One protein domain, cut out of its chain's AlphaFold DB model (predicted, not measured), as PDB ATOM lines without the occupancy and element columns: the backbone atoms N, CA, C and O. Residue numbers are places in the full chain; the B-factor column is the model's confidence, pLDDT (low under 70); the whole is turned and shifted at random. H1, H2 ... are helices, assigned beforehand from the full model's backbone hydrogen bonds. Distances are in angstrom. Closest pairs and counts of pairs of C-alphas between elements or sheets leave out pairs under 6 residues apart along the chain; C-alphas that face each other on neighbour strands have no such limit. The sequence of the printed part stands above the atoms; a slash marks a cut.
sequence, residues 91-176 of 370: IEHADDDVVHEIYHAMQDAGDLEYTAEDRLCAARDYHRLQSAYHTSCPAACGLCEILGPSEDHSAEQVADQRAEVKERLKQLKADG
ATOM      1  N   ILE A  91     130.203 139.243 101.100       86.12
ATOM      2  CA  ILE A  91     129.752 138.068 100.349       86.12
ATOM      3  C   ILE A  91     128.725 138.389  99.250       86.12
ATOM      4  O   ILE A  91     128.531 137.593  98.340       86.12
ATOM      5  N   GLU A  92     128.067 139.548  99.285       85.94
ATOM      6  CA  GLU A  92     127.117 139.967  98.242       85.94
ATOM      7  C   GLU A  92     127.823 140.389  96.942       85.94
ATOM      8  O   GLU A  92     127.165 140.642  95.933       85.94
ATOM      9  N   HIS A  93     129.158 140.456  96.958       82.38
ATOM     10  CA  HIS A  93     130.003 140.725  95.791       82.38
ATOM     11  C   HIS A  93     130.746 139.500  95.279       82.38
ATOM     12  O   HIS A  93     131.346 139.567  94.210       82.38
ATOM     13  N   ALA A  94     130.730 138.410  96.042       84.12
ATOM     14  CA  ALA A  94     131.376 137.177  95.646       84.12
ATOM     15  C   ALA A  94     130.608 136.567  94.469       84.12
ATOM     16  O   ALA A  94     129.400 136.326  94.584       84.12
ATOM     17  N   ASP A  95     131.296 136.311  93.361       88.88
ATOM     18  CA  ASP A  95     130.791 135.356  92.382       88.88
ATOM     19  C   ASP A  95     130.778 133.943  92.987       88.88
ATOM     20  O   ASP A  95     131.239 133.711  94.109       88.88
ATOM     21  N   ASP A  96     130.149 133.020  92.276       90.56
ATOM     22  CA  ASP A  96     129.906 131.671  92.776       90.56
ATOM     23  C   ASP A  96     131.214 130.890  92.985       90.56
ATOM     24  O   ASP A  96     131.329 130.161  93.971       90.56
ATOM     25  N   ASP A  97     132.226 131.126  92.144       87.75
ATOM     26  CA  ASP A  97     133.553 130.517  92.273       87.75
ATOM     27  C   ASP A  97     134.268 131.026  93.537       87.75
ATOM     28  O   ASP A  97     134.786 130.238  94.326       87.75
ATOM     29  N   VAL A  98     134.231 132.335  93.796       88.25
ATOM     30  CA  VAL A  98     134.823 132.942  94.998       88.25
ATOM     31  C   VAL A  98     134.103 132.486  96.267       88.25
ATOM     32  O   VAL A  98     134.755 132.235  97.281       88.25
ATOM     33  N   VAL A  99     132.767 132.368  96.249       91.38
ATOM     34  CA  VAL A  99     132.027 131.789  97.388       91.38
ATOM     35  C   VAL A  99     132.508 130.373  97.656       91.38
ATOM     36  O   VAL A  99     132.767 130.032  98.808       91.38
ATOM     37  N   HIS A 100     132.639 129.576  96.600       90.56
ATOM     38  CA  HIS A 100     133.052 128.189  96.689       90.56
ATOM     39  C   HIS A 100     134.476 128.033  97.247       90.56
ATOM     40  O   HIS A 100     134.706 127.260  98.179       90.56
ATOM     41  N   GLU A 101     135.429 128.828  96.751       88.56
ATOM     42  CA  GLU A 101     136.806 128.844  97.254       88.56
ATOM     43  C   GLU A 101     136.865 129.204  98.743       88.56
ATOM     44  O   GLU A 101     137.564 128.555  99.525       88.56
ATOM     45  N   ILE A 102     136.101 130.214  99.162       90.69
ATOM     46  CA  ILE A 102     136.091 130.678 100.553       90.69
ATOM     47  C   ILE A 102     135.385 129.681 101.468       90.69
ATOM     48  O   ILE A 102     135.829 129.473 102.597       90.69
ATOM     49  N   TYR A 103     134.333 129.027 100.977       93.38
ATOM     50  CA  TYR A 103     133.670 127.936 101.677       93.38
ATOM     51  C   TYR A 103     134.664 126.826 102.037       93.38
ATOM     52  O   TYR A 103     134.801 126.469 103.209       93.38
ATOM     53  N   HIS A 104     135.432 126.344 101.058       90.56
ATOM     54  CA  HIS A 104     136.447 125.320 101.295       90.56
ATOM     55  C   HIS A 104     137.620 125.819 102.145       90.56
ATOM     56  O   HIS A 104     138.079 125.088 103.021       90.56
ATOM     57  N   ALA A 105     138.052 127.073 101.981       90.06
ATOM     58  CA  ALA A 105     139.068 127.664 102.850       90.06
ATOM     59  C   ALA A 105     138.622 127.682 104.326       90.06
ATOM     60  O   ALA A 105     139.403 127.336 105.215       90.06
ATOM     61  N   MET A 106     137.353 128.012 104.594       93.44
ATOM     62  CA  MET A 106     136.775 127.942 105.940       93.44
ATOM     63  C   MET A 106     136.705 126.505 106.464       93.44
ATOM     64  O   MET A 106     136.973 126.268 107.642       93.44
ATOM     65  N   GLN A 107     136.377 125.529 105.618       92.94
ATOM     66  CA  GLN A 107     136.401 124.120 106.018       92.94
ATOM     67  C   GLN A 107     137.825 123.647 106.363       92.94
ATOM     68  O   GLN A 107     138.025 122.986 107.384       92.94
ATOM     69  N   ASP A 108     138.829 124.036 105.575       89.31
ATOM     70  CA  ASP A 108     140.243 123.718 105.817       89.31
ATOM     71  C   ASP A 108     140.789 124.347 107.103       89.31
ATOM     72  O   ASP A 108     141.556 123.711 107.834       89.31
ATOM     73  N   ALA A 109     140.359 125.567 107.420       90.81
ATOM     74  CA  ALA A 109     140.673 126.230 108.682       90.81
ATOM     75  C   ALA A 109     139.934 125.618 109.892       90.81
ATOM     76  O   ALA A 109     140.264 125.924 111.041       90.81
ATOM     77  N   GLY A 110     138.949 124.745 109.655       92.06
ATOM     78  CA  GLY A 110     138.079 124.176 110.687       92.06
ATOM     79  C   GLY A 110     137.008 125.147 111.193       92.06
ATOM     80  O   GLY A 110     136.455 124.941 112.272       92.06
ATOM     81  N   ASP A 111     136.728 126.208 110.433       90.81
ATOM     82  CA  ASP A 111     135.664 127.176 110.699       90.81
ATOM     83  C   ASP A 111     134.284 126.677 110.255       90.81
ATOM     84  O   ASP A 111     133.273 127.128 110.798       90.81
ATOM     85  N   LEU A 112     134.246 125.744 109.301       93.88
ATOM     86  CA  LEU A 112     133.049 125.040 108.846       93.88
ATOM     87  C   LEU A 112     133.268 123.524 108.896       93.88
ATOM     88  O   LEU A 112     134.391 123.030 108.779       93.88
ATOM     89  N   GLU A 113     132.187 122.772 109.091       91.44
ATOM     90  CA  GLU A 113     132.250 121.313 109.071       91.44
ATOM     91  C   GLU A 113     132.262 120.788 107.634       91.44
ATOM     92  O   GLU A 113     131.576 121.295 106.752       91.44
ATOM     93  N   TYR A 114     133.031 119.725 107.415       85.56
ATOM     94  CA  TYR A 114     133.032 118.991 106.157       85.56
ATOM     95  C   TYR A 114     131.879 117.990 106.108       85.56
ATOM     96  O   TYR A 114     131.899 117.006 106.865       85.56
ATOM     97  N   THR A 115     130.972 118.126 105.141       87.56
ATOM     98  CA  THR A 115     130.129 116.995 104.749       87.56
ATOM     99  C   THR A 115     130.948 115.963 103.962       87.56
ATOM    100  O   THR A 115     132.084 116.197 103.534       87.56
ATOM    101  N   ALA A 116     130.403 114.755 103.792       83.50
ATOM    102  CA  ALA A 116     131.057 113.733 102.972       83.50
ATOM    103  C   ALA A 116     131.148 114.149 101.492       83.50
ATOM    104  O   ALA A 116     132.094 113.755 100.810       83.50
ATOM    105  N   GLU A 117     130.184 114.938 101.019       83.88
ATOM    106  CA  GLU A 117     130.129 115.452  99.653       83.88
ATOM    107  C   GLU A 117     131.162 116.562  99.439       83.88
ATOM    108  O   GLU A 117     131.927 116.492  98.480       83.88
ATOM    109  N   ASP A 118     131.314 117.478 100.400       85.62
ATOM    110  CA  ASP A 118     132.317 118.553 100.324       85.62
ATOM    111  C   ASP A 118     133.741 118.012 100.246       85.62
ATOM    112  O   ASP A 118     134.570 118.517  99.495       85.62
ATOM    113  N   ARG A 119     134.034 116.929 100.979       83.62
ATOM    114  CA  ARG A 119     135.350 116.275 100.909       83.62
ATOM    115  C   ARG A 119     135.635 115.712  99.524       83.62
ATOM    116  O   ARG A 119     136.784 115.718  99.088       83.62
ATOM    117  N   LEU A 120     134.612 115.182  98.852       83.31
ATOM    118  CA  LEU A 120     134.746 114.701  97.478       83.31
ATOM    119  C   LEU A 120     134.904 115.873  96.509       83.31
ATOM    120  O   LEU A 120     135.719 115.772  95.595       83.31
ATOM    121  N   CYS A 121     134.184 116.973  96.733       84.75
ATOM    122  CA  CYS A 121     134.322 118.202  95.963       84.75
ATOM    123  C   CYS A 121     135.742 118.775  96.050       84.75
ATOM    124  O   CYS A 121     136.452 118.811  95.047       84.75
ATOM    125  N   ALA A 122     136.218 119.065  97.262       83.50
ATOM    126  CA  ALA A 122     137.564 119.578  97.495       83.50
ATOM    127  C   ALA A 122     138.647 118.644  96.920       83.50
ATOM    128  O   ALA A 122     139.631 119.097  96.336       83.50
ATOM    129  N   ALA A 123     138.461 117.319  97.012       84.19
ATOM    130  CA  ALA A 123     139.374 116.354  96.402       84.19
ATOM    131  C   ALA A 123     139.378 116.418  94.862       84.19
ATOM    132  O   ALA A 123     140.442 116.266  94.249       84.19
ATOM    133  N   ARG A 124     138.218 116.643  94.228       83.88
ATOM    134  CA  ARG A 124     138.105 116.844  92.773       83.88
ATOM    135  C   ARG A 124     138.783 118.141  92.346       83.88
ATOM    136  O   ARG A 124     139.566 118.107  91.396       83.88
ATOM    137  N   ASP A 125     138.561 119.237  93.060       81.19
ATOM    138  CA  ASP A 125     139.161 120.532  92.726       81.19
ATOM    139  C   ASP A 125     140.662 120.551  92.952       81.19
ATOM    140  O   ASP A 125     141.417 120.992  92.085       81.19
ATOM    141  N   TYR A 126     141.134 119.961  94.049       81.88
ATOM    142  CA  TYR A 126     142.560 119.779  94.275       81.88
ATOM    143  C   TYR A 126     143.208 118.962  93.152       81.88
ATOM    144  O   TYR A 126     144.269 119.328  92.638       81.88
ATOM    145  N   HIS A 127     142.554 117.874  92.726       80.69
ATOM    146  CA  HIS A 127     143.011 117.085  91.589       80.69
ATOM    147  C   HIS A 127     143.042 117.924  90.303       80.69
ATOM    148  O   HIS A 127     144.046 117.892  89.592       80.69
ATOM    149  N   ARG A 128     142.004 118.731  90.043       74.88
ATOM    150  CA  ARG A 128     141.909 119.645  88.893       74.88
ATOM    151  C   ARG A 128     143.019 120.703  88.900       74.88
ATOM    152  O   ARG A 128     143.671 120.889  87.873       74.88
ATOM    153  N   LEU A 129     143.296 121.339  90.036       74.75
ATOM    154  CA  LEU A 129     144.298 122.405  90.182       74.75
ATOM    155  C   LEU A 129     145.739 121.888  90.122       74.75
ATOM    156  O   LEU A 129     146.565 122.449  89.399       74.75
ATOM    157  N   GLN A 130     146.054 120.780  90.806       73.00
ATOM    158  CA  GLN A 130     147.354 120.112  90.633       73.00
ATOM    159  C   GLN A 130     147.578 119.683  89.188       73.00
ATOM    160  O   GLN A 130     148.704 119.623  88.688       73.00
ATOM    161  N   SER A 131     146.477 119.421  88.502       63.41
ATOM    162  CA  SER A 131     146.468 119.109  87.103       63.41
ATOM    163  C   SER A 131     146.417 120.335  86.191       63.41
ATOM    164  O   SER A 131     145.959 120.230  85.073       63.41
ATOM    165  N   ALA A 132     146.993 121.491  86.529       50.56
ATOM    166  CA  ALA A 132     147.254 122.534  85.517       50.56
ATOM    167  C   ALA A 132     148.077 122.030  84.285       50.56
ATOM    168  O   ALA A 132     148.214 122.730  83.286       50.56
ATOM    169  N   TYR A 133     148.550 120.774  84.313       52.25
ATOM    170  CA  TYR A 133     149.052 119.972  83.187       52.25
ATOM    171  C   TYR A 133     148.002 119.040  82.495       52.25
ATOM    172  O   TYR A 133     148.371 118.186  81.691       52.25
ATOM    173  N   HIS A 134     146.693 119.162  82.763       52.00
ATOM    174  CA  HIS A 134     145.597 118.270  82.314       52.00
ATOM    175  C   HIS A 134     144.918 118.656  81.001       52.00
ATOM    176  O   HIS A 134     143.911 118.045  80.641       52.00
ATOM    177  N   THR A 135     145.499 119.523  80.173       53.59
ATOM    178  CA  THR A 135     145.148 119.452  78.739       53.59
ATOM    179  C   THR A 135     145.388 118.032  78.184       53.59
ATOM    180  O   THR A 135     144.826 117.658  77.159       53.59
ATOM    181  N   SER A 136     146.174 117.224  78.908       55.91
ATOM    182  CA  SER A 136     146.415 115.802  78.703       55.91
ATOM    183  C   SER A 136     146.133 114.943  79.952       55.91
ATOM    184  O   SER A 136     146.958 114.093  80.286       55.91
ATOM    185  N   CYS A 137     145.012 115.129  80.665       63.06
ATOM    186  CA  CYS A 137     144.551 114.053  81.555       63.06
ATOM    187  C   CYS A 137     144.352 112.794  80.707       63.06
ATOM    188  O   CYS A 137     143.554 112.836  79.765       63.06
ATOM    189  N   PRO A 138     145.036 111.672  80.976       62.84
ATOM    190  CA  PRO A 138     144.675 110.432  80.318       62.84
ATOM    191  C   PRO A 138     143.219 110.128  80.677       62.84
ATOM    192  O   PRO A 138     142.870 110.152  81.854       62.84
ATOM    193  N   ALA A 139     142.392 109.758  79.698       60.28
ATOM    194  CA  ALA A 139     141.003 109.329  79.922       60.28
ATOM    195  C   ALA A 139     140.854 108.146  80.916       60.28
ATOM    196  O   ALA A 139     139.743 107.741  81.230       60.28
ATOM    197  N   ALA A 140     141.972 107.597  81.404       65.56
ATOM    198  CA  ALA A 140     142.092 106.536  82.394       65.56
ATOM    199  C   ALA A 140     142.884 106.979  83.647       65.56
ATOM    200  O   ALA A 140     143.647 106.196  84.216       65.56
ATOM    201  N   CYS A 141     142.780 108.244  84.068       76.50
ATOM    202  CA  CYS A 141     143.269 108.642  85.386       76.50
ATOM    203  C   CYS A 141     142.461 107.893  86.458       76.50
ATOM    204  O   CYS A 141     141.273 108.155  86.637       76.50
ATOM    205  N   GLY A 142     143.104 106.973  87.185       76.44
ATOM    206  CA  GLY A 142     142.435 106.176  88.220       76.44
ATOM    207  C   GLY A 142     141.807 107.026  89.331       76.44
ATOM    208  O   GLY A 142     140.805 106.624  89.908       76.44
ATOM    209  N   LEU A 143     142.334 108.229  89.598       77.62
ATOM    210  CA  LEU A 143     141.691 109.172  90.518       77.62
ATOM    211  C   LEU A 143     140.404 109.769  89.941       77.62
ATOM    212  O   LEU A 143     139.436 109.872  90.682       77.62
ATOM    213  N   CYS A 144     140.344 110.103  88.649       75.31
ATOM    214  CA  CYS A 144     139.093 110.546  88.023       75.31
ATOM    215  C   CYS A 144     138.034 109.432  88.017       75.31
ATOM    216  O   CYS A 144     136.855 109.714  88.198       75.31
ATOM    217  N   GLU A 145     138.443 108.170  87.849       79.88
ATOM    218  CA  GLU A 145     137.532 107.018  87.915       79.88
ATOM    219  C   GLU A 145     136.961 106.813  89.330       79.88
ATOM    220  O   GLU A 145     135.784 106.497  89.481       79.88
ATOM    221  N   ILE A 146     137.772 107.045  90.368       82.44
ATOM    222  CA  ILE A 146     137.356 106.929  91.775       82.44
ATOM    223  C   ILE A 146     136.514 108.130  92.221       82.44
ATOM    224  O   ILE A 146     135.513 107.956  92.911       82.44
ATOM    225  N   LEU A 147     136.928 109.347  91.860       80.44
ATOM    226  CA  LEU A 147     136.264 110.582  92.279       80.44
ATOM    227  C   LEU A 147     135.001 110.871  91.461       80.44
ATOM    228  O   LEU A 147     134.142 111.618  91.926       80.44
ATOM    229  N   GLY A 148     134.859 110.275  90.276       75.06
ATOM    230  CA  GLY A 148     133.774 110.572  89.345       75.06
ATOM    231  C   GLY A 148     133.952 111.925  88.640       75.06
ATOM    232  O   GLY A 148     134.929 112.638  88.889       75.06
ATOM    233  N   PRO A 149     133.031 112.286  87.729       68.75
ATOM    234  CA  PRO A 149     133.074 113.579  87.051       68.75
ATOM    235  C   PRO A 149     132.946 114.732  88.058       68.75
ATOM    236  O   PRO A 149     132.194 114.627  89.028       68.75
ATOM    237  N   SER A 150     133.664 115.838  87.823       67.88
ATOM    238  CA  SER A 150     133.326 117.108  88.471       67.88
ATOM    239  C   SER A 150     132.108 117.665  87.749       67.88
ATOM    240  O   SER A 150     132.211 118.135  86.615       67.88
ATOM    241  N   GLU A 151     130.946 117.525  88.364       72.56
ATOM    242  CA  GLU A 151     129.778 118.284  87.944       72.56
ATOM    243  C   GLU A 151     129.921 119.692  88.516       72.56
ATOM    244  O   GLU A 151     130.393 119.853  89.643       72.56
ATOM    245  N   ASP A 152     129.568 120.699  87.719       79.19
ATOM    246  CA  ASP A 152     129.464 122.059  88.234       79.19
ATOM    247  C   ASP A 152     128.410 122.074  89.348       79.19
ATOM    248  O   ASP A 152     127.390 121.379  89.257       79.19
ATOM    249  N   HIS A 153     128.652 122.856  90.400       81.00
ATOM    250  CA  HIS A 153     127.697 122.973  91.493       81.00
ATOM    251  C   HIS A 153     126.348 123.458  90.971       81.00
ATOM    252  O   HIS A 153     126.251 124.390  90.169       81.00
ATOM    253  N   SER A 154     125.283 122.831  91.459       88.81
ATOM    254  CA  SER A 154     123.943 123.350  91.229       88.81
ATOM    255  C   SER A 154     123.792 124.725  91.888       88.81
ATOM    256  O   SER A 154     124.406 125.015  92.915       88.81
ATOM    257  N   ALA A 155     122.915 125.567  91.334       90.00
ATOM    258  CA  ALA A 155     122.621 126.879  91.914       90.00
ATOM    259  C   ALA A 155     122.112 126.790  93.370       90.00
ATOM    260  O   ALA A 155     122.305 127.722  94.144       90.00
ATOM    261  N   GLU A 156     121.477 125.674  93.743       92.19
ATOM    262  CA  GLU A 156     121.030 125.402  95.114       92.19
ATOM    263  C   GLU A 156     122.222 125.166  96.052       92.19
ATOM    264  O   GLU A 156     122.330 125.839  97.071       92.19
ATOM    265  N   GLN A 157     123.182 124.323  95.654       89.94
ATOM    266  CA  GLN A 157     124.402 124.080  96.435       89.94
ATOM    267  C   GLN A 157     125.219 125.358  96.646       89.94
ATOM    268  O   GLN A 157     125.683 125.617  97.754       89.94
ATOM    269  N   VAL A 158     125.373 126.188  95.610       91.06
ATOM    270  CA  VAL A 158     126.087 127.467  95.748       91.06
ATOM    271  C   VAL A 158     125.335 128.428  96.672       91.06
ATOM    272  O   VAL A 158     125.952 129.139  97.467       91.06
ATOM    273  N   ALA A 159     124.002 128.463  96.600       92.44
ATOM    274  CA  ALA A 159     123.196 129.285  97.495       92.44
ATOM    275  C   ALA A 159     123.347 128.849  98.963       92.44
ATOM    276  O   ALA A 159     123.464 129.714  99.837       92.44
ATOM    277  N   ASP A 160     123.409 127.542  99.222       93.44
ATOM    278  CA  ASP A 160     123.645 126.983 100.556       93.44
ATOM    279  C   ASP A 160     125.054 127.322 101.064       93.44
ATOM    280  O   ASP A 160     125.193 127.875 102.159       93.44
ATOM    281  N   GLN A 161     126.094 127.123 100.242       93.75
ATOM    282  CA  GLN A 161     127.471 127.532 100.565       93.75
ATOM    283  C   GLN A 161     127.539 129.025 100.906       93.75
ATOM    284  O   GLN A 161     128.112 129.422 101.923       93.75
ATOM    285  N   ARG A 162     126.886 129.876 100.105       94.19
ATOM    286  CA  ARG A 162     126.806 131.321 100.353       94.19
ATOM    287  C   ARG A 162     126.135 131.623 101.693       94.19
ATOM    288  O   ARG A 162     126.589 132.509 102.416       94.19
ATOM    289  N   ALA A 163     125.063 130.915 102.042       95.00
ATOM    290  CA  ALA A 163     124.386 131.094 103.321       95.00
ATOM    291  C   ALA A 163     125.286 130.703 104.508       95.00
ATOM    292  O   ALA A 163     125.359 131.460 105.482       95.00
ATOM    293  N   GLU A 164     126.012 129.585 104.412       95.25
ATOM    294  CA  GLU A 164     126.938 129.120 105.453       95.25
ATOM    295  C   GLU A 164     128.116 130.083 105.652       95.25
ATOM    296  O   GLU A 164     128.374 130.509 106.782       95.25
ATOM    297  N   VAL A 165     128.774 130.516 104.568       94.31
ATOM    298  CA  VAL A 165     129.858 131.515 104.635       94.31
ATOM    299  C   VAL A 165     129.346 132.820 105.251       94.31
ATOM    300  O   VAL A 165     129.983 133.378 106.145       94.31
ATOM    301  N   LYS A 166     128.170 133.304 104.829       94.12
ATOM    302  CA  LYS A 166     127.564 134.541 105.354       94.12
ATOM    303  C   LYS A 166     127.332 134.464 106.860       94.12
ATOM    304  O   LYS A 166     127.661 135.407 107.582       94.12
ATOM    305  N   GLU A 167     126.765 133.361 107.336       95.44
ATOM    306  CA  GLU A 167     126.518 133.158 108.761       95.44
ATOM    307  C   GLU A 167     127.833 133.049 109.542       95.44
ATOM    308  O   GLU A 167     127.990 133.685 110.589       95.44
ATOM    309  N   ARG A 168     128.832 132.343 109.000       94.56
ATOM    310  CA  ARG A 168     130.136 132.213 109.652       94.56
ATOM    311  C   ARG A 168     130.870 133.548 109.771       94.56
ATOM    312  O   ARG A 168     131.390 133.864 110.840       94.56
ATOM    313  N   LEU A 169     130.855 134.376 108.727       92.62
ATOM    314  CA  LEU A 169     131.428 135.727 108.770       92.62
ATOM    315  C   LEU A 169     130.765 136.598 109.845       92.62
ATOM    316  O   LEU A 169     131.450 137.336 110.558       92.62
ATOM    317  N   LYS A 170     129.438 136.499 110.002       92.25
ATOM    318  CA  LYS A 170     128.709 137.206 111.068       92.25
ATOM    319  C   LYS A 170     129.161 136.752 112.453       92.25
ATOM    320  O   LYS A 170     129.374 137.603 113.318       92.25
ATOM    321  N   GLN A 171     129.356 135.449 112.645       93.44
ATOM    322  CA  GLN A 171     129.869 134.890 113.898       93.44
ATOM    323  C   GLN A 171     131.293 135.360 114.195       93.44
ATOM    324  O   GLN A 171     131.531 135.871 115.281       93.44
ATOM    325  N   LEU A 172     132.220 135.295 113.231       91.62
ATOM    326  CA  LEU A 172     133.600 135.774 113.413       91.62
ATOM    327  C   LEU A 172     133.644 137.251 113.836       91.62
ATOM    328  O   LEU A 172     134.403 137.632 114.731       91.62
ATOM    329  N   LYS A 173     132.777 138.081 113.242       88.31
ATOM    330  CA  LYS A 173     132.628 139.490 113.624       88.31
ATOM    331  C   LYS A 173     132.089 139.649 115.051       88.31
ATOM    332  O   LYS A 173     132.589 140.493 115.791       88.31
ATOM    333  N   ALA A 174     131.086 138.859 115.438       92.56
ATOM    334  CA  ALA A 174     130.494 138.893 116.778       92.56
ATOM    335  C   ALA A 174     131.449 138.374 117.867       92.56
ATOM    336  O   ALA A 174     131.506 138.945 118.956       92.56
ATOM    337  N   ASP A 175     132.244 137.355 117.547       93.56
ATOM    338  CA  ASP A 175     133.253 136.754 118.424       93.56
ATOM    339  C   ASP A 175     134.477 137.660 118.630       93.56
ATOM    340  O   ASP A 175     135.364 137.340 119.423       93.56
ATOM    341  N   GLY A 176     134.552 138.793 117.921       91.25
ATOM    342  CA  GLY A 176     135.693 139.699 117.991       91.25
ATOM    343  C   GLY A 176     136.962 139.074 117.416       91.25
ATOM    344  O   GLY A 176     138.046 139.317 117.945       91.25
TER     345      GLY A 176
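This is residues 91 to 176 of the 370 residues of an uncharacterized protein of Zymoseptoria tritici ST99CH_3D7 (UniProt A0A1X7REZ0). Picture a loose, elongated model in two parts: toward one end H1 and H4 form a V that opens toward their last residues, and toward the other end the short H3 folds back on H2 in a helical hairpin. H2 sits close to H1, the links from H1 to H2 and from H3 to H4 run between the two parts, and residues 129 to 136 stick out from the hairpin. The printed part has 86 residues with four named helices, H1, H2, H3 and H4 in that order, and no named strand: all helix. It is only just loose, close to compact, with a radius of gyration of the C-alphas of 14.8 A, and spans 48 by 23 by 21 A, a rod.

Start at Ile 91 and go on to C-alpha 96 at (129.906, 131.671, 92.776); there H1 begins, residues 96 to 108, 18.4 A from first to last C-alpha. Next find C-alpha 116 at (131.057, 113.733, 102.972), where H2 begins; it takes residues 116 to 130 and is 21.4 A long. H3 is residues 142 to 147, 8.6 A long. H4, the longest helix, is residues 155 to 174; it covers 28.7 A and ends with C-alpha 174 at (130.494, 138.893, 116.778).

Look first at H1 and H4, which touch at the C-alphas of Tyr 103 and Val 165, their closest, 6.0 A apart. They run the same way at a steep tilt of 54 degrees, and H4 touches H1 with residues 158 to 165 alone. Go from H1 to H2: they are close but not clearly touching, and their closest C-alphas, of His 104 and Ala 122, are 7.0 A apart. Their lines are about perpendicular at 72 degrees, only just past steep. H2 and H3 form a helical hairpin and touch, their closest C-alphas being those of Arg 124 and Leu 147, 6.5 A apart. They run opposite ways at a steep tilt of 38 degrees, only just past shallow, and H2 touches H3 with residues 120 to 124 alone. H3 is apart from H1 and from H4, and H2 is apart from H4. In the backbone of H1, H2, H3 and H4, every O i to N i+4 pair is within hydrogen-bond range.

The C-alphas of Ala 140 and Gly 176 are the two farthest apart, 49.1 A. The printed part has no cut. The link from H2 to H3, with 11 residues, is long; those from H1 to H2 and from H3 to H4, with 7 residues each, are short. Read the B-factor column for pLDDT: its mean over the printed part is 83.3, and residues 131 to 140 and 149 to 150 are under 70.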